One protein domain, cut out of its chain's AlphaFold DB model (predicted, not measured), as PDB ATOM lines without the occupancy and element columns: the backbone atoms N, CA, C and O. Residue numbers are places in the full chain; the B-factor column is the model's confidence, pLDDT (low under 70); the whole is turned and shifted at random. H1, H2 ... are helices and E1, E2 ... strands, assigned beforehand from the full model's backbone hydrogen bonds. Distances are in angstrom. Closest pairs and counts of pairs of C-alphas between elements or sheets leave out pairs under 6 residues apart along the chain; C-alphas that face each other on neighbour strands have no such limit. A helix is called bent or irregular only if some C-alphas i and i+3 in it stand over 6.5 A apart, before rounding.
ATOM      1  N   ARG A  81       3.189 -31.575 -32.118       82.38
ATOM      2  CA  ARG A  81       2.160 -30.534 -31.956       82.38
ATOM      3  C   ARG A  81       2.577 -29.407 -31.008       82.38
ATOM      4  O   ARG A  81       2.133 -28.282 -31.215       82.38
ATOM      5  N   LEU A  82       3.420 -29.703 -30.016       82.50
ATOM      6  CA  LEU A  82       3.925 -28.736 -29.033       82.50
ATOM      7  C   LEU A  82       5.119 -27.927 -29.558       82.50
ATOM      8  O   LEU A  82       5.542 -26.963 -28.930       82.50
ATOM      9  N   VAL A  83       5.664 -28.310 -30.714       82.69
ATOM     10  CA  VAL A  83       6.798 -27.632 -31.338       82.69
ATOM     11  C   VAL A  83       6.303 -26.432 -32.151       82.69
ATOM     12  O   VAL A  83       5.359 -26.599 -32.937       82.69
ATOM     13  N   PRO A  84       6.926 -25.240 -32.032       85.69
ATOM     14  CA  PRO A  84       6.569 -24.078 -32.845       85.69
ATOM     15  C   PRO A  84       6.519 -24.422 -34.339       85.69
ATOM     16  O   PRO A  84       7.394 -25.140 -34.827       85.69
ATOM     17  N   ALA A  85       5.530 -23.897 -35.074       87.06
ATOM     18  CA  ALA A  85       5.304 -24.233 -36.489       87.06
ATOM     19  C   ALA A  85       6.587 -24.114 -37.333       87.06
ATOM     20  O   ALA A  85       6.978 -25.068 -37.994       87.06
ATOM     21  N   ARG A  86       7.344 -23.020 -37.156       86.06
ATOM     22  CA  ARG A  86       8.636 -22.797 -37.834       86.06
ATOM     23  C   ARG A  86       9.652 -23.934 -37.646       86.06
ATOM     24  O   ARG A  86      10.420 -24.237 -38.551       86.06
ATOM     25  N   VAL A  87       9.697 -24.534 -36.455       86.62
ATOM     26  CA  VAL A  87      10.626 -25.625 -36.123       86.62
ATOM     27  C   VAL A  87      10.079 -26.934 -36.673       86.62
ATOM     28  O   VAL A  87      10.832 -27.732 -37.224       86.62
ATOM     29  N   ARG A  88       8.765 -27.138 -36.560       89.19
ATOM     30  CA  ARG A  88       8.076 -28.314 -37.083       89.19
ATOM     31  C   ARG A  88       8.277 -28.437 -38.588       89.19
ATOM     32  O   ARG A  88       8.781 -29.460 -39.029       89.19
ATOM     33  N   ASP A  89       8.006 -27.380 -39.346       88.12
ATOM     34  CA  ASP A  89       8.146 -27.379 -40.804       88.12
ATOM     35  C   ASP A  89       9.600 -27.617 -41.225       88.12
ATOM     36  O   ASP A  89       9.882 -28.348 -42.172       88.12
ATOM     37  N   ARG A  90      10.549 -27.060 -40.463       88.31
ATOM     38  CA  ARG A  90      11.978 -27.157 -40.764       88.31
ATOM     39  C   ARG A  90      12.617 -28.496 -40.391       88.31
ATOM     40  O   ARG A  90      13.533 -28.921 -41.089       88.31
ATOM     41  N   TYR A  91      12.191 -29.137 -39.299       89.00
ATOM     42  CA  TYR A  91      12.902 -30.285 -38.710       89.00
ATOM     43  C   TYR A  91      12.076 -31.570 -38.573       89.00
ATOM     44  O   TYR A  91      12.668 -32.648 -38.453       89.00
ATOM     45  N   LEU A  92      10.745 -31.461 -38.564       89.50
ATOM     46  CA  LEU A  92       9.813 -32.562 -38.282       89.50
ATOM     47  C   LEU A  92       8.813 -32.813 -39.425       89.50
ATOM     48  O   LEU A  92       8.130 -33.831 -39.425       89.50
ATOM     49  N   GLY A  93       8.702 -31.893 -40.387       88.62
ATOM     50  CA  GLY A  93       7.804 -32.018 -41.533       88.62
ATOM     51  C   GLY A  93       8.213 -33.149 -42.486       88.62
ATOM     52  O   GLY A  93       9.381 -33.553 -42.491       88.62
ATOM     53  N   PRO A  94       7.288 -33.640 -43.331       87.62
ATOM     54  CA  PRO A  94       7.567 -34.716 -44.288       87.62
ATOM     55  C   PRO A  94       8.715 -34.370 -45.249       87.62
ATOM     56  O   PRO A  94       9.521 -35.237 -45.578       87.62
ATOM     57  N   ASP A  95       8.854 -33.089 -45.605       91.31
ATOM     58  CA  ASP A  95       9.899 -32.577 -46.501       91.31
ATOM     59  C   ASP A  95      11.124 -32.016 -45.768       91.31
ATOM     60  O   ASP A  95      12.040 -31.468 -46.390       91.31
ATOM     61  N   SER A  96      11.175 -32.149 -44.438       93.19
ATOM     62  CA  SER A  96      12.309 -31.654 -43.650       93.19
ATOM     63  C   SER A  96      13.608 -32.372 -44.006       93.19
ATOM     64  O   SER A  96      14.684 -31.822 -43.798       93.19
ATOM     65  N   ARG A  97      13.540 -33.582 -44.577       95.19
ATOM     66  CA  ARG A  97      14.704 -34.401 -44.925       95.19
ATOM     67  C   ARG A  97      14.677 -34.808 -46.390       95.19
ATOM     68  O   ARG A  97      13.635 -35.104 -46.962       95.19
ATOM     69  N   ARG A  98      15.862 -34.880 -46.989       96.94
ATOM     70  CA  ARG A  98      16.095 -35.514 -48.287       96.94
ATOM     71  C   ARG A  98      16.722 -36.874 -48.036       96.94
ATOM     72  O   ARG A  98      17.722 -36.964 -47.322       96.94
ATOM     73  N   CYS A  99      16.108 -37.913 -48.589       97.44
ATOM     74  CA  CYS A  99      16.590 -39.277 -48.456       97.44
ATOM     75  C   CYS A  99      17.242 -39.753 -49.758       97.44
ATOM     76  O   CYS A  99      16.701 -39.538 -50.839       97.44
ATOM     77  N   GLU A 100      18.379 -40.426 -49.641       98.12
ATOM     78  CA  GLU A 100      19.126 -41.052 -50.728       98.12
ATOM     79  C   GLU A 100      19.374 -42.521 -50.369       98.12
ATOM     80  O   GLU A 100      19.757 -42.838 -49.240       98.12
ATOM     81  N   LYS A 101      19.141 -43.437 -51.311       97.62
ATOM     82  CA  LYS A 101      19.425 -44.863 -51.120       97.62
ATOM     83  C   LYS A 101      20.800 -45.188 -51.702       97.62
ATOM     84  O   LYS A 101      21.016 -44.964 -52.889       97.62
ATOM     85  N   ARG A 102      21.700 -45.749 -50.889       97.50
ATOM     86  CA  ARG A 102      23.008 -46.261 -51.333       97.50
ATOM     87  C   ARG A 102      23.145 -47.724 -50.938       97.50
ATOM     88  O   ARG A 102      23.079 -48.075 -49.758       97.50
ATOM     89  N   GLY A 103      23.248 -48.588 -51.945       94.88
ATOM     90  CA  GLY A 103      23.159 -50.033 -51.761       94.88
ATOM     91  C   GLY A 103      21.842 -50.435 -51.084       94.88
ATOM     92  O   GLY A 103      20.749 -50.117 -51.561       94.88
ATOM     93  N   ALA A 104      21.948 -51.135 -49.956       95.25
ATOM     94  CA  ALA A 104      20.800 -51.611 -49.184       95.25
ATOM     95  C   ALA A 104      20.339 -50.643 -48.072       95.25
ATOM     96  O   ALA A 104      19.343 -50.927 -47.408       95.25
ATOM     97  N   VAL A 105      21.023 -49.509 -47.867       97.19
ATOM     98  CA  VAL A 105      20.731 -48.552 -46.784       97.19
ATOM     99  C   VAL A 105      20.143 -47.257 -47.344       97.19
ATOM    100  O   VAL A 105      20.598 -46.732 -48.362       97.19
ATOM    101  N   THR A 106      19.135 -46.723 -46.657       97.75
ATOM    102  CA  THR A 106      18.575 -45.392 -46.930       97.75
ATOM    103  C   THR A 106      19.160 -44.383 -45.947       97.75
ATOM    104  O   THR A 106      19.146 -44.619 -44.738       97.75
ATOM    105  N   TYR A 107      19.633 -43.251 -46.461       97.94
ATOM    106  CA  TYR A 107      20.232 -42.157 -45.701       97.94
ATOM    107  C   TYR A 107      19.357 -40.916 -45.833       97.94
ATOM    108  O   TYR A 107      19.099 -40.482 -46.947       97.94
ATOM    109  N   CYS A 108      18.909 -40.329 -44.729       97.06
ATOM    110  CA  CYS A 108      18.050 -39.149 -44.713       97.06
ATOM    111  C   CYS A 108      18.739 -37.999 -43.974       97.06
ATOM    112  O   CYS A 108      18.946 -38.083 -42.765       97.06
ATOM    113  N   ALA A 109      19.055 -36.917 -44.683       96.88
ATOM    114  CA  ALA A 109      19.699 -35.721 -44.136       96.88
ATOM    115  C   ALA A 109      18.784 -34.498 -44.257       96.88
ATOM    116  O   ALA A 109      17.948 -34.432 -45.161       96.88
ATOM    117  N   PHE A 110      18.968 -33.487 -43.408       95.69
ATOM    118  CA  PHE A 110      18.381 -32.172 -43.681       95.69
ATOM    119  C   PHE A 110      18.961 -31.615 -45.002       95.69
ATOM    120  O   PHE A 110      20.127 -31.881 -45.301       95.69
ATOM    121  N   PRO A 111      18.215 -30.812 -45.791       95.31
ATOM    122  CA  PRO A 111      18.634 -30.355 -47.121       95.31
ATOM    123  C   PRO A 111      20.057 -29.787 -47.205       95.31
ATOM    124  O   PRO A 111      20.777 -30.045 -48.163       95.31
ATOM    125  N   ARG A 112      20.502 -29.055 -46.176       94.31
ATOM    126  CA  ARG A 112      21.846 -28.445 -46.124       94.31
ATOM    127  C   ARG A 112      22.978 -29.423 -45.783       94.31
ATOM    128  O   ARG A 112      24.141 -29.050 -45.865       94.31
ATOM    129  N   TYR A 113      22.640 -30.647 -45.397       95.75
ATOM    130  CA  TYR A 113      23.561 -31.687 -44.940       95.75
ATOM    131  C   TYR A 113      23.569 -32.912 -45.863       95.75
ATOM    132  O   TYR A 113      24.216 -33.906 -45.554       95.75
ATOM    133  N   VAL A 114      22.892 -32.853 -47.015       96.88
ATOM    134  CA  VAL A 114      22.886 -33.943 -48.011       96.88
ATOM    135  C   VAL A 114      24.305 -34.309 -48.457       96.88
ATOM    136  O   VAL A 114      24.605 -35.482 -48.650       96.88
ATOM    137  N   SER A 115      25.227 -33.343 -48.508       96.12
ATOM    138  CA  SER A 115      26.637 -33.592 -48.832       96.12
ATOM    139  C   SER A 115      27.385 -34.454 -47.801       96.12
ATOM    140  O   SER A 115      28.503 -34.882 -48.076       96.12
ATOM    141  N   TRP A 116      26.801 -34.740 -46.630       97.06
ATOM    142  CA  TRP A 116      27.374 -35.655 -45.635       97.06
ATOM    143  C   TRP A 116      26.976 -37.115 -45.856       97.06
ATOM    144  O   TRP A 116      27.631 -37.997 -45.305       97.06
ATOM    145  N   ILE A 117      25.961 -37.398 -46.682       98.12
ATOM    146  CA  ILE A 117      25.519 -38.770 -46.967       98.12
ATOM    147  C   ILE A 117      26.674 -39.659 -47.464       98.12
ATOM    148  O   ILE A 117      26.822 -40.753 -46.919       98.12
ATOM    149  N   PRO A 118      27.558 -39.223 -48.389       97.81
ATOM    150  CA  PRO A 118      28.722 -40.022 -48.780       97.81
ATOM    151  C   PRO A 118      29.662 -40.354 -47.609       97.81
ATOM    152  O   PRO A 118      30.216 -41.449 -47.545       97.81
ATOM    153  N   LEU A 119      29.820 -39.437 -46.649       96.62
ATOM    154  CA  LEU A 119      30.665 -39.650 -45.471       96.62
ATOM    155  C   LEU A 119      30.047 -40.684 -44.525       96.62
ATOM    156  O   LEU A 119      30.760 -41.543 -44.006       96.62
ATOM    157  N   TRP A 120      28.729 -40.636 -44.332       97.81
ATOM    158  CA  TRP A 120      28.003 -41.634 -43.546       97.81
ATOM    159  C   TRP A 120      28.029 -43.003 -44.219       97.81
ATOM    160  O   TRP A 120      28.288 -44.000 -43.551       97.81
ATOM    161  N   ALA A 121      27.829 -43.042 -45.537       97.88
ATOM    162  CA  ALA A 121      27.898 -44.262 -46.330       97.88
ATOM    163  C   ALA A 121      29.266 -44.937 -46.193       97.88
ATOM    164  O   ALA A 121      29.319 -46.107 -45.831       97.88
ATOM    165  N   SER A 122      30.363 -44.175 -46.291       96.56
ATOM    166  CA  SER A 122      31.719 -44.714 -46.096       96.56
ATOM    167  C   SER A 122      31.961 -45.336 -44.712       96.56
ATOM    168  O   SER A 122      32.833 -46.186 -44.561       96.56
ATOM    169  N   ALA A 123      31.198 -44.929 -43.689       95.12
ATOM    170  CA  ALA A 123      31.268 -45.526 -42.354       95.12
ATOM    171  C   ALA A 123      30.404 -46.793 -42.222       95.12
ATOM    172  O   ALA A 123      30.708 -47.673 -41.422       95.12
ATOM    173  N   VAL A 124      29.299 -46.860 -42.967       96.88
ATOM    174  CA  VAL A 124      28.238 -47.867 -42.821       96.88
ATOM    175  C   VAL A 124      28.430 -49.040 -43.780       96.88
ATOM    176  O   VAL A 124      28.218 -50.187 -43.390       96.88
ATOM    177  N   GLU A 125      28.850 -48.771 -45.015       96.50
ATOM    178  CA  GLU A 125      29.001 -49.764 -46.084       96.50
ATOM    179  C   GLU A 125      29.912 -50.941 -45.696       96.50
ATOM    180  O   GLU A 125      29.447 -52.074 -45.836       96.50
ATOM    181  N   PRO A 126      31.099 -50.744 -45.078       95.69
ATOM    182  CA  PRO A 126      31.946 -51.870 -44.669       95.69
ATOM    183  C   PRO A 126      31.254 -52.821 -43.683       95.69
ATOM    184  O   PRO A 126      31.417 -54.040 -43.747       95.69
ATOM    185  N   VAL A 127      30.433 -52.277 -42.777       93.75
ATOM    186  CA  VAL A 127      29.659 -53.085 -41.825       93.75
ATOM    187  C   VAL A 127      28.580 -53.874 -42.560       93.75
ATOM    188  O   VAL A 127      28.383 -55.048 -42.265       93.75
ATOM    189  N   VAL A 128      27.885 -53.252 -43.516       95.19
ATOM    190  CA  VAL A 128      26.814 -53.885 -44.303       95.19
ATOM    191  C   VAL A 128      27.347 -54.994 -45.210       95.19
ATOM    192  O   VAL A 128      26.716 -56.048 -45.331       95.19
ATOM    193  N   GLU A 129      28.505 -54.784 -45.827       94.81
ATOM    194  CA  GLU A 129      29.179 -55.777 -46.664       94.81
ATOM    195  C   GLU A 129      29.576 -57.018 -45.861       94.81
ATOM    196  O   GLU A 129      29.372 -58.139 -46.331       94.81
ATOM    197  N   ALA A 130      30.013 -56.837 -44.612       91.31
ATOM    198  CA  ALA A 130      30.326 -57.934 -43.699       91.31
ATOM    199  C   ALA A 130      29.091 -58.748 -43.247       91.31
ATOM    200  O   ALA A 130      29.239 -59.820 -42.654       91.31
ATOM    201  N   LEU A 131      27.863 -58.280 -43.505       89.00
ATOM    202  CA  LEU A 131      26.652 -59.008 -43.121       89.00
ATOM    203  C   LEU A 131      26.323 -60.146 -44.094       89.00
ATOM    204  O   LEU A 131      26.443 -59.970 -45.311       89.00
ATOM    205  N   PRO A 132      25.760 -61.266 -43.592       89.12
ATOM    206  CA  PRO A 132      25.172 -62.295 -44.443       89.12
ATOM    207  C   PRO A 132      24.083 -61.708 -45.358       89.12
ATOM    208  O   PRO A 132      23.308 -60.865 -44.891       89.12
ATOM    209  N   PRO A 133      23.931 -62.187 -46.611       91.31
ATOM    210  CA  PRO A 133      22.938 -61.664 -47.556       91.31
ATOM    211  C   PRO A 133      21.513 -61.571 -46.984       91.31
ATOM    212  O   PRO A 133      20.834 -60.565 -47.178       91.31
ATOM    213  N   ALA A 134      21.097 -62.559 -46.183       87.56
ATOM    214  CA  ALA A 134      19.782 -62.590 -45.535       87.56
ATOM    215  C   ALA A 134      19.525 -61.415 -44.564       87.56
ATOM    216  O   ALA A 134      18.377 -61.031 -44.349       87.56
ATOM    217  N   ALA A 135      20.569 -60.821 -43.975       86.75
ATOM    218  CA  ALA A 135      20.438 -59.698 -43.045       86.75
ATOM    219  C   ALA A 135      20.359 -58.331 -43.751       86.75
ATOM    220  O   ALA A 135      19.865 -57.365 -43.166       86.75
ATOM    221  N   ARG A 136      20.789 -58.240 -45.018       92.56
ATOM    222  CA  ARG A 136      20.842 -56.975 -45.772       92.56
ATOM    223  C   ARG A 136      19.460 -56.448 -46.185       92.56
ATOM    224  O   ARG A 136      19.327 -55.272 -46.492       92.56
ATOM    225  N   GLY A 137      18.416 -57.281 -46.147       89.62
ATOM    226  CA  GLY A 137      17.043 -56.874 -46.484       89.62
ATOM    227  C   GLY A 137      16.304 -56.095 -45.388       89.62
ATOM    228  O   GLY A 137      15.212 -55.591 -45.633       89.62
ATOM    229  N   ARG A 138      16.859 -56.006 -44.169       87.88
ATOM    230  CA  ARG A 138      16.208 -55.371 -43.004       87.88
ATOM    231  C   ARG A 138      17.100 -54.320 -42.344       87.88
ATOM    232  O   ARG A 138      17.090 -54.174 -41.122       87.88
ATOM    233  N   LEU A 139      17.911 -53.631 -43.143       94.31
ATOM    234  CA  LEU A 139      18.825 -52.621 -42.624       94.31
ATOM    235  C   LEU A 139      18.056 -51.387 -42.131       94.31
ATOM    236  O   LEU A 139      17.058 -50.996 -42.742       94.31
ATOM    237  N   PRO A 140      18.506 -50.780 -41.024       94.56
ATOM    238  CA  PRO A 140      17.910 -49.560 -40.505       94.56
ATOM    239  C   PRO A 140      18.164 -48.359 -41.426       94.56
ATOM    240  O   PRO A 140      19.126 -48.330 -42.194       94.56
ATOM    241  N   VAL A 141      17.316 -47.337 -41.310       95.88
ATOM    242  CA  VAL A 141      17.498 -46.053 -42.008       95.88
ATOM    243  C   VAL A 141      18.486 -45.195 -41.224       95.88
ATOM    244  O   VAL A 141      18.286 -44.958 -40.035       95.88
ATOM    245  N   VAL A 142      19.530 -44.681 -41.869       96.81
ATOM    246  CA  VAL A 142      20.424 -43.693 -41.249       96.81
ATOM    247  C   VAL A 142      19.768 -42.325 -41.382       96.81
ATOM    248  O   VAL A 142      19.560 -41.840 -42.491       96.81
ATOM    249  N   ARG A 143      19.395 -41.700 -40.269       95.69
ATOM    250  CA  ARG A 143      18.617 -40.460 -40.251       95.69
ATOM    251  C   ARG A 143      19.312 -39.394 -39.419       95.69
ATOM    252  O   ARG A 143      19.737 -39.652 -38.298       95.69
ATOM    253  N   GLN A 144      19.378 -38.184 -39.956       94.31
ATOM    254  CA  GLN A 144      19.865 -37.029 -39.222       94.31
ATOM    255  C   GLN A 144      18.790 -36.469 -38.295       94.31
ATOM    256  O   GLN A 144      17.674 -36.178 -38.732       94.31
ATOM    257  N   TYR A 145      19.165 -36.265 -37.038       91.06
ATOM    258  CA  TYR A 145      18.360 -35.629 -36.009       91.06
ATOM    259  C   TYR A 145      18.902 -34.241 -35.681       91.06
ATOM    260  O   TYR A 145      20.097 -33.964 -35.794       91.06
ATOM    261  N   SER A 146      18.002 -33.356 -35.257       87.94
ATOM    262  CA  SER A 146      18.396 -32.074 -34.683       87.94
ATOM    263  C   SER A 146      18.837 -32.285 -33.238       87.94
ATOM    264  O   SER A 146      18.036 -32.739 -32.423       87.94
ATOM    265  N   ASP A 147      20.065 -31.890 -32.894       78.56
ATOM    266  CA  ASP A 147      20.635 -31.962 -31.537       78.56
ATOM    267  C   ASP A 147      19.710 -31.374 -30.465       78.56
ATOM    268  O   ASP A 147      19.775 -31.731 -29.293       78.56
ATOM    269  N   SER A 148      18.857 -30.435 -30.864       76.81
ATOM    270  CA  SER A 148      18.045 -29.656 -29.947       76.81
ATOM    271  C   SER A 148      16.555 -30.016 -29.961       76.81
ATOM    272  O   SER A 148      15.842 -29.670 -29.026       76.81
ATOM    273  N   TRP A 149      16.093 -30.741 -30.984       78.38
ATOM    274  CA  TRP A 149      14.689 -31.152 -31.137       78.38
ATOM    275  C   TRP A 149      14.517 -32.664 -31.315       78.38
ATOM    276  O   TRP A 149      13.436 -33.116 -31.676       78.38
ATOM    277  N   TRP A 150      15.560 -33.457 -31.050       77.44
ATOM    278  CA  TRP A 150      15.529 -34.913 -31.210       77.44
ATOM    279  C   TRP A 150      14.387 -35.569 -30.420       77.44
ATOM    280  O   TRP A 150      13.718 -36.443 -30.949       77.44
ATOM    281  N   MET A 151      14.070 -35.090 -29.213       76.12
ATOM    282  CA  MET A 151      12.965 -35.635 -28.401       76.12
ATOM    283  C   MET A 151      11.571 -35.451 -29.022       76.12
ATOM    284  O   MET A 151      10.629 -36.107 -28.591       76.12
ATOM    285  N   ALA A 152      11.427 -34.527 -29.975       73.06
ATOM    286  CA  ALA A 152      10.164 -34.215 -30.639       73.06
ATOM    287  C   ALA A 152       9.949 -34.975 -31.942       73.06
ATOM    288  O   ALA A 152       8.845 -34.971 -32.487       73.06
ATOM    289  N   ASP A 153      11.027 -35.541 -32.470       76.19
ATOM    290  CA  ASP A 153      10.991 -36.351 -33.666       76.19
ATOM    291  C   ASP A 153      10.550 -37.750 -33.266       76.19
ATOM    292  O   ASP A 153      11.137 -38.343 -32.356       76.19
ATOM    293  N   ASP A 154       9.523 -38.271 -33.938       73.81
ATOM    294  CA  ASP A 154       9.126 -39.663 -33.770       73.81
ATOM    295  C   ASP A 154      10.318 -40.520 -34.199       73.81
ATOM    296  O   ASP A 154      10.614 -40.697 -35.386       73.81
ATOM    297  N   HIS A 155      11.052 -40.998 -33.195       74.62
ATOM    298  CA  HIS A 155      12.143 -41.928 -33.383       74.62
ATOM    299  C   HIS A 155      11.513 -43.212 -33.894       74.62
ATOM    300  O   HIS A 155      11.001 -44.020 -33.122       74.62
ATOM    301  N   ASP A 156      11.527 -43.383 -35.216       80.00
ATOM    302  CA  ASP A 156      11.299 -44.690 -35.798       80.00
ATOM    303  C   ASP A 156      12.365 -45.591 -35.193       80.00
ATOM    304  O   ASP A 156      13.564 -45.393 -35.424       80.00
ATOM    305  N   ASP A 157      11.919 -46.564 -34.402       77.25
ATOM    306  CA  ASP A 157      12.783 -47.555 -33.793       77.25
ATOM    307  C   ASP A 157      13.731 -48.131 -34.848       77.25
ATOM    308  O   ASP A 157      14.893 -48.380 -34.574       77.25
ATOM    309  N   ARG A 158      13.323 -48.261 -36.110       82.31
ATOM    310  CA  ARG A 158      14.171 -48.805 -37.176       82.31
ATOM    311  C   ARG A 158      15.238 -47.851 -37.709       82.31
ATOM    312  O   ARG A 158      15.899 -48.200 -38.682       82.31
ATOM    313  N   SER A 159      15.438 -46.682 -37.119       89.56
ATOM    314  CA  SER A 159      16.437 -45.715 -37.574       89.56
ATOM    315  C   SER A 159      17.682 -45.663 -36.685       89.56
ATOM    316  O   SER A 159      17.660 -45.999 -35.500       89.56
ATOM    317  N   ILE A 160      18.795 -45.239 -37.279       92.12
ATOM    318  CA  ILE A 160      20.030 -44.879 -36.580       92.12
ATOM    319  C   ILE A 160      20.214 -43.380 -36.703       92.12
ATOM    320  O   ILE A 160      20.168 -42.841 -37.808       92.12
ATOM    321  N   GLY A 161      20.450 -42.722 -35.573       90.75
ATOM    322  CA  GLY A 161      20.644 -41.284 -35.532       90.75
ATOM    323  C   GLY A 161      22.049 -40.828 -35.882       90.75
ATOM    324  O   GLY A 161      23.025 -41.327 -35.327       90.75
ATOM    325  N   THR A 162      22.138 -39.823 -36.749       92.44
ATOM    326  CA  THR A 162      23.306 -38.944 -36.886       92.44
ATOM    327  C   THR A 162      22.937 -37.545 -36.402       92.44
ATOM    328  O   THR A 162      21.786 -37.124 -36.500       92.44
ATOM    329  N   PHE A 163      23.899 -36.814 -35.850       86.62
ATOM    330  CA  PHE A 163      23.683 -35.455 -35.347       86.62
ATOM    331  C   PHE A 163      24.084 -34.405 -36.391       86.62
ATOM    332  O   PHE A 163      24.625 -34.721 -37.457       86.62
ATOM    333  N   MET A 164      23.848 -33.124 -36.104       89.06
ATOM    334  CA  MET A 164      24.215 -32.017 -37.004       89.06
ATOM    335  C   MET A 164      25.711 -31.646 -36.933       89.06
ATOM    336  O   MET A 164      26.102 -30.513 -37.231       89.06
ATOM    337  N   VAL A 165      26.564 -32.609 -36.566       88.50
ATOM    338  CA  VAL A 165      28.021 -32.475 -36.459       88.50
ATOM    339  C   VAL A 165      28.703 -33.688 -37.095       88.50
ATOM    340  O   VAL A 165      28.356 -34.830 -36.810       88.50
ATOM    341  N   TRP A 166      29.699 -33.430 -37.946       90.00
ATOM    342  CA  TRP A 166      30.578 -34.452 -38.508       90.00
ATOM    343  C   TRP A 166      31.978 -33.879 -38.731       90.00
ATOM    344  O   TRP A 166      32.120 -32.755 -39.207       90.00
ATOM    345  N   GLY A 167      33.021 -34.630 -38.368       85.25
ATOM    346  CA  GLY A 167      34.417 -34.284 -38.679       85.25
ATOM    347  C   GLY A 167      34.988 -33.019 -38.024       85.25
ATOM    348  O   GLY A 167      36.110 -32.630 -38.338       85.25
ATOM    349  N   ARG A 168      34.257 -32.363 -37.112       81.81
ATOM    350  CA  ARG A 168      34.736 -31.146 -36.438       81.81
ATOM    351  C   ARG A 168      36.014 -31.443 -35.644       81.81
ATOM    352  O   ARG A 168      36.076 -32.452 -34.950       81.81
ATOM    353  N   ALA A 169      36.998 -30.543 -35.730       78.94
ATOM    354  CA  ALA A 169      38.266 -30.632 -34.998       78.94
ATOM    355  C   ALA A 169      39.023 -31.957 -35.228       78.94
ATOM    356  O   ALA A 169      39.566 -32.538 -34.297       78.94
ATOM    357  N   GLY A 170      39.009 -32.471 -36.465       80.69
ATOM    358  CA  GLY A 170      39.690 -33.723 -36.815       80.69
ATOM    359  C   GLY A 170      38.990 -34.989 -36.311       80.69
ATOM    360  O   GLY A 170      39.470 -36.087 -36.557       80.69
ATOM    361  N   ALA A 171      37.820 -34.883 -35.670       78.19
ATOM    362  CA  ALA A 171      37.101 -36.026 -35.106       78.19
ATOM    363  C   ALA A 171      36.335 -36.863 -36.155       78.19
ATOM    364  O   ALA A 171      35.308 -37.464 -35.839       78.19
ATOM    365  N   ALA A 172      36.753 -36.872 -37.423       84.12
ATOM    366  CA  ALA A 172      36.046 -37.592 -38.486       84.12
ATOM    367  C   ALA A 172      36.001 -39.101 -38.209       84.12
ATOM    368  O   ALA A 172      34.932 -39.703 -38.290       84.12
ATOM    369  N   ASP A 173      37.122 -39.683 -37.785       78.00
ATOM    370  CA  ASP A 173      37.210 -41.117 -37.499       78.00
ATOM    371  C   ASP A 173      36.406 -41.521 -36.260       78.00
ATOM    372  O   ASP A 173      35.767 -42.572 -36.256       78.00
ATOM    373  N   ALA A 174      36.328 -40.649 -35.251       71.38
ATOM    374  CA  ALA A 174      35.471 -40.870 -34.088       71.38
ATOM    375  C   ALA A 174      33.982 -40.920 -34.477       71.38
ATOM    376  O   ALA A 174      33.259 -41.814 -34.038       71.38
ATOM    377  N   HIS A 175      33.520 -40.009 -35.344       85.19
ATOM    378  CA  HIS A 175      32.136 -40.025 -35.833       85.19
ATOM    379  C   HIS A 175      31.846 -41.240 -36.724       85.19
ATOM    380  O   HIS A 175      30.775 -41.837 -36.600       85.19
ATOM    381  N   ARG A 176      32.801 -41.650 -37.575       88.88
ATOM    382  CA  ARG A 176      32.697 -42.898 -38.353       88.88
ATOM    383  C   ARG A 176      32.531 -44.103 -37.432       88.88
ATOM    384  O   ARG A 176      31.578 -44.861 -37.595       88.88
ATOM    385  N   GLY A 177      33.410 -44.237 -36.439       77.12
ATOM    386  CA  GLY A 177      33.357 -45.315 -35.454       77.12
ATOM    387  C   GLY A 177      32.040 -45.331 -34.679       77.12
ATOM    388  O   GLY A 177      31.429 -46.389 -34.536       77.12
ATOM    389  N   ALA A 178      31.553 -44.167 -34.241       79.31
ATOM    390  CA  ALA A 178      30.280 -44.050 -33.531       79.31
ATOM    391  C   ALA A 178      29.082 -44.481 -34.396       79.31
ATOM    392  O   ALA A 178      28.240 -45.249 -33.929       79.31
ATOM    393  N   LEU A 179      29.021 -44.044 -35.659       92.19
ATOM    394  CA  LEU A 179      27.940 -44.413 -36.577       92.19
ATOM    395  C   LEU A 179      27.963 -45.911 -36.918       92.19
ATOM    396  O   LEU A 179      26.926 -46.573 -36.848       92.19
ATOM    397  N   ALA A 180      29.142 -46.462 -37.219       90.06
ATOM    398  CA  ALA A 180      29.320 -47.893 -37.452       90.06
ATOM    399  C   ALA A 180      28.897 -48.716 -36.222       90.06
ATOM    400  O   ALA A 180      28.153 -49.691 -36.340       90.06
ATOM    401  N   SER A 181      29.291 -48.275 -35.023       78.56
ATOM    402  CA  SER A 181      28.918 -48.917 -33.756       78.56
ATOM    403  C   SER A 181      27.410 -48.875 -33.511       78.56
ATOM    404  O   SER A 181      26.830 -49.869 -33.076       78.56
ATOM    405  N   ALA A 182      26.751 -47.754 -33.819       85.44
ATOM    406  CA  ALA A 182      25.302 -47.628 -33.697       85.44
ATOM    407  C   ALA A 182      24.564 -48.580 -34.656       85.44
ATOM    408  O   ALA A 182      23.573 -49.198 -34.259       85.44
ATOM    409  N   LEU A 183      25.081 -48.770 -35.878       90.50
ATOM    410  CA  LEU A 183      24.563 -49.770 -36.812       90.50
ATOM    411  C   LEU A 183      24.711 -51.186 -36.272       90.50
ATOM    412  O   LEU A 183      23.718 -51.912 -36.213       90.50
ATOM    413  N   VAL A 184      25.913 -51.571 -35.841       86.00
ATOM    414  CA  VAL A 184      26.151 -52.896 -35.253       86.00
ATOM    415  C   VAL A 184      25.231 -53.114 -34.055       86.00
ATOM    416  O   VAL A 184      24.543 -54.128 -33.995       86.00
ATOM    417  N   GLY A 185      25.129 -52.138 -33.150       78.81
ATOM    418  CA  GLY A 185      24.237 -52.200 -31.995       78.81
ATOM    419  C   GLY A 185      22.776 -52.412 -32.391       78.81
ATOM    420  O   GLY A 185      22.086 -53.229 -31.782       78.81
ATOM    421  N   ARG A 186      22.302 -51.743 -33.451       84.50
ATOM    422  CA  ARG A 186      20.940 -51.933 -33.963       84.50
ATOM    423  C   ARG A 186      20.749 -53.317 -34.574       84.50
ATOM    424  O   ARG A 186      19.756 -53.967 -34.276       84.50
ATOM    425  N   LEU A 187      21.687 -53.789 -35.388       83.12
ATOM    426  CA  LEU A 187      21.612 -55.106 -36.026       83.12
ATOM    427  C   LEU A 187      21.690 -56.244 -35.004       83.12
ATOM    428  O   LEU A 187      20.966 -57.233 -35.122       83.12
ATOM    429  N   VAL A 188      22.517 -56.076 -33.972       74.50
ATOM    430  CA  VAL A 188      22.598 -57.004 -32.846       74.50
ATOM    431  C   VAL A 188      21.298 -56.973 -32.056       74.50
ATOM    432  O   VAL A 188      20.766 -58.042 -31.816       74.50
ATOM    433  N   ARG A 189      20.714 -55.807 -31.739       65.62
ATOM    434  CA  ARG A 189      19.390 -55.715 -31.082       65.62
ATOM    435  C   ARG A 189      18.241 -56.275 -31.923       65.62
ATOM    436  O   ARG A 189      17.298 -56.826 -31.377       65.62
ATOM    437  N   LEU A 190      18.308 -56.182 -33.250       57.19
ATOM    438  CA  LEU A 190      17.324 -56.821 -34.133       57.19
ATOM    439  C   LEU A 190      17.399 -58.357 -34.077       57.19
ATOM    440  O   LEU A 190      16.426 -59.020 -34.431       57.19
ATOM    441  N   ARG A 191      18.526 -58.925 -33.628       52.19
ATOM    442  CA  ARG A 191      18.676 -60.361 -33.336       52.19
ATOM    443  C   ARG A 191      18.485 -60.699 -31.858       52.19
ATOM    444  O   ARG A 191      17.931 -61.742 -31.540       52.19
ATOM    445  N   ALA A 192      18.935 -59.821 -30.974       48.88
ATOM    446  CA  ALA A 192      18.764 -59.883 -29.538       48.88
ATOM    447  C   ALA A 192      17.463 -59.161 -29.193       48.88
ATOM    448  O   ALA A 192      17.462 -58.021 -28.744       48.88
TER     449      ALA A 192
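What this domain is: This is residues 81 to 192 of the 405 residues of an uncharacterized protein of Streptosporangium sandarakinum (UniProt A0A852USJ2). A twisted sheet of four strands has two long helices, H2 and H4, packed over one of its faces and crossing each other at a steep angle, while the short helices H1 and H3 sit at opposite ends of the longest axis. No named helix is on the other face of the sheet. The 112 printed residues hold four named helices and four named strands, in the order H1 E1 E2 H2 H3 E3 E4 H4; the sheet is mixed, in the order E1 E2 E3 E4, and the class is mixed, helices and strands. The whole is compact, with a radius of gyration of the C-alphas of 14.3 A, and spans 44 by 32 by 23 A.

Where its parts are: H1, residues 85 to 91, begins at C-alpha 85 (5.304, -24.233, -36.489) and is 10.0 A long. E1, residues 98 to 102, and E2, residues 105 to 109, are each 13.1 A long. H2, residues 111 to 129, is 27.5 A long and irregular, with C-alphas 112 and 115 7.5 A apart; it has a kink of 42 degrees near residue 119. H3 is residues 133 to 138, 10.3 A. E3, residues 141 to 144, and E4, residues 159 to 162, are each 9.7 A long. H4, residues 172 to 191, is 29.1 A long and ends at C-alpha 191 (18.676, -60.361, -33.336).

How they stand to each other: E1 and E2 form an antiparallel hairpin, with N 100 and O 107 2.8 A apart, within hydrogen-bond range. E2 and E3 are parallel, with N 142 and O 106 at 2.9 A. With H2 and H3 between them, E2 and E3 make a strand-helix-strand unit, two parallel neighbour strands joined through helices, with a left-handed crossover. E3 and E4 are parallel, with N 160 and O 141 at 2.8 A. H2 and H4 are on the same face, making two layers, a sheet with helices on one face. H2 is over E2, at a height over the sheet of 6.8 A; its closest C-alphas to E2 are those of Ile 117 and Tyr 107, 6.4 A. H4 is over E4, where the C-alphas of Ala 182 and Ile 160 come closest, at 6.6 A. H2, with residues 120 to 127 alone, touches H4 at a steep tilt of 60 degrees; the C-alphas of Ala 123 and Arg 176 are closest, 5.0 A. H3 is near H4. H1 is not on the sheet and touches no helix. Every O i to N i+4 pair is within hydrogen-bond range in H1 and H4, but 8 of 15 in H2 and 0 of 2 in H3, where 2 of 3 O i to N i+3 pairs are.

The domain as a whole: The C-alphas of Pro 84 and Pro 132 are the two farthest apart, at 44.1 A. The printed part has no cut, and the link from E3 to E4 is long, with 14 residues. The mean pLDDT of the printed part is 87.7, and residues 189 to 192 are under 70.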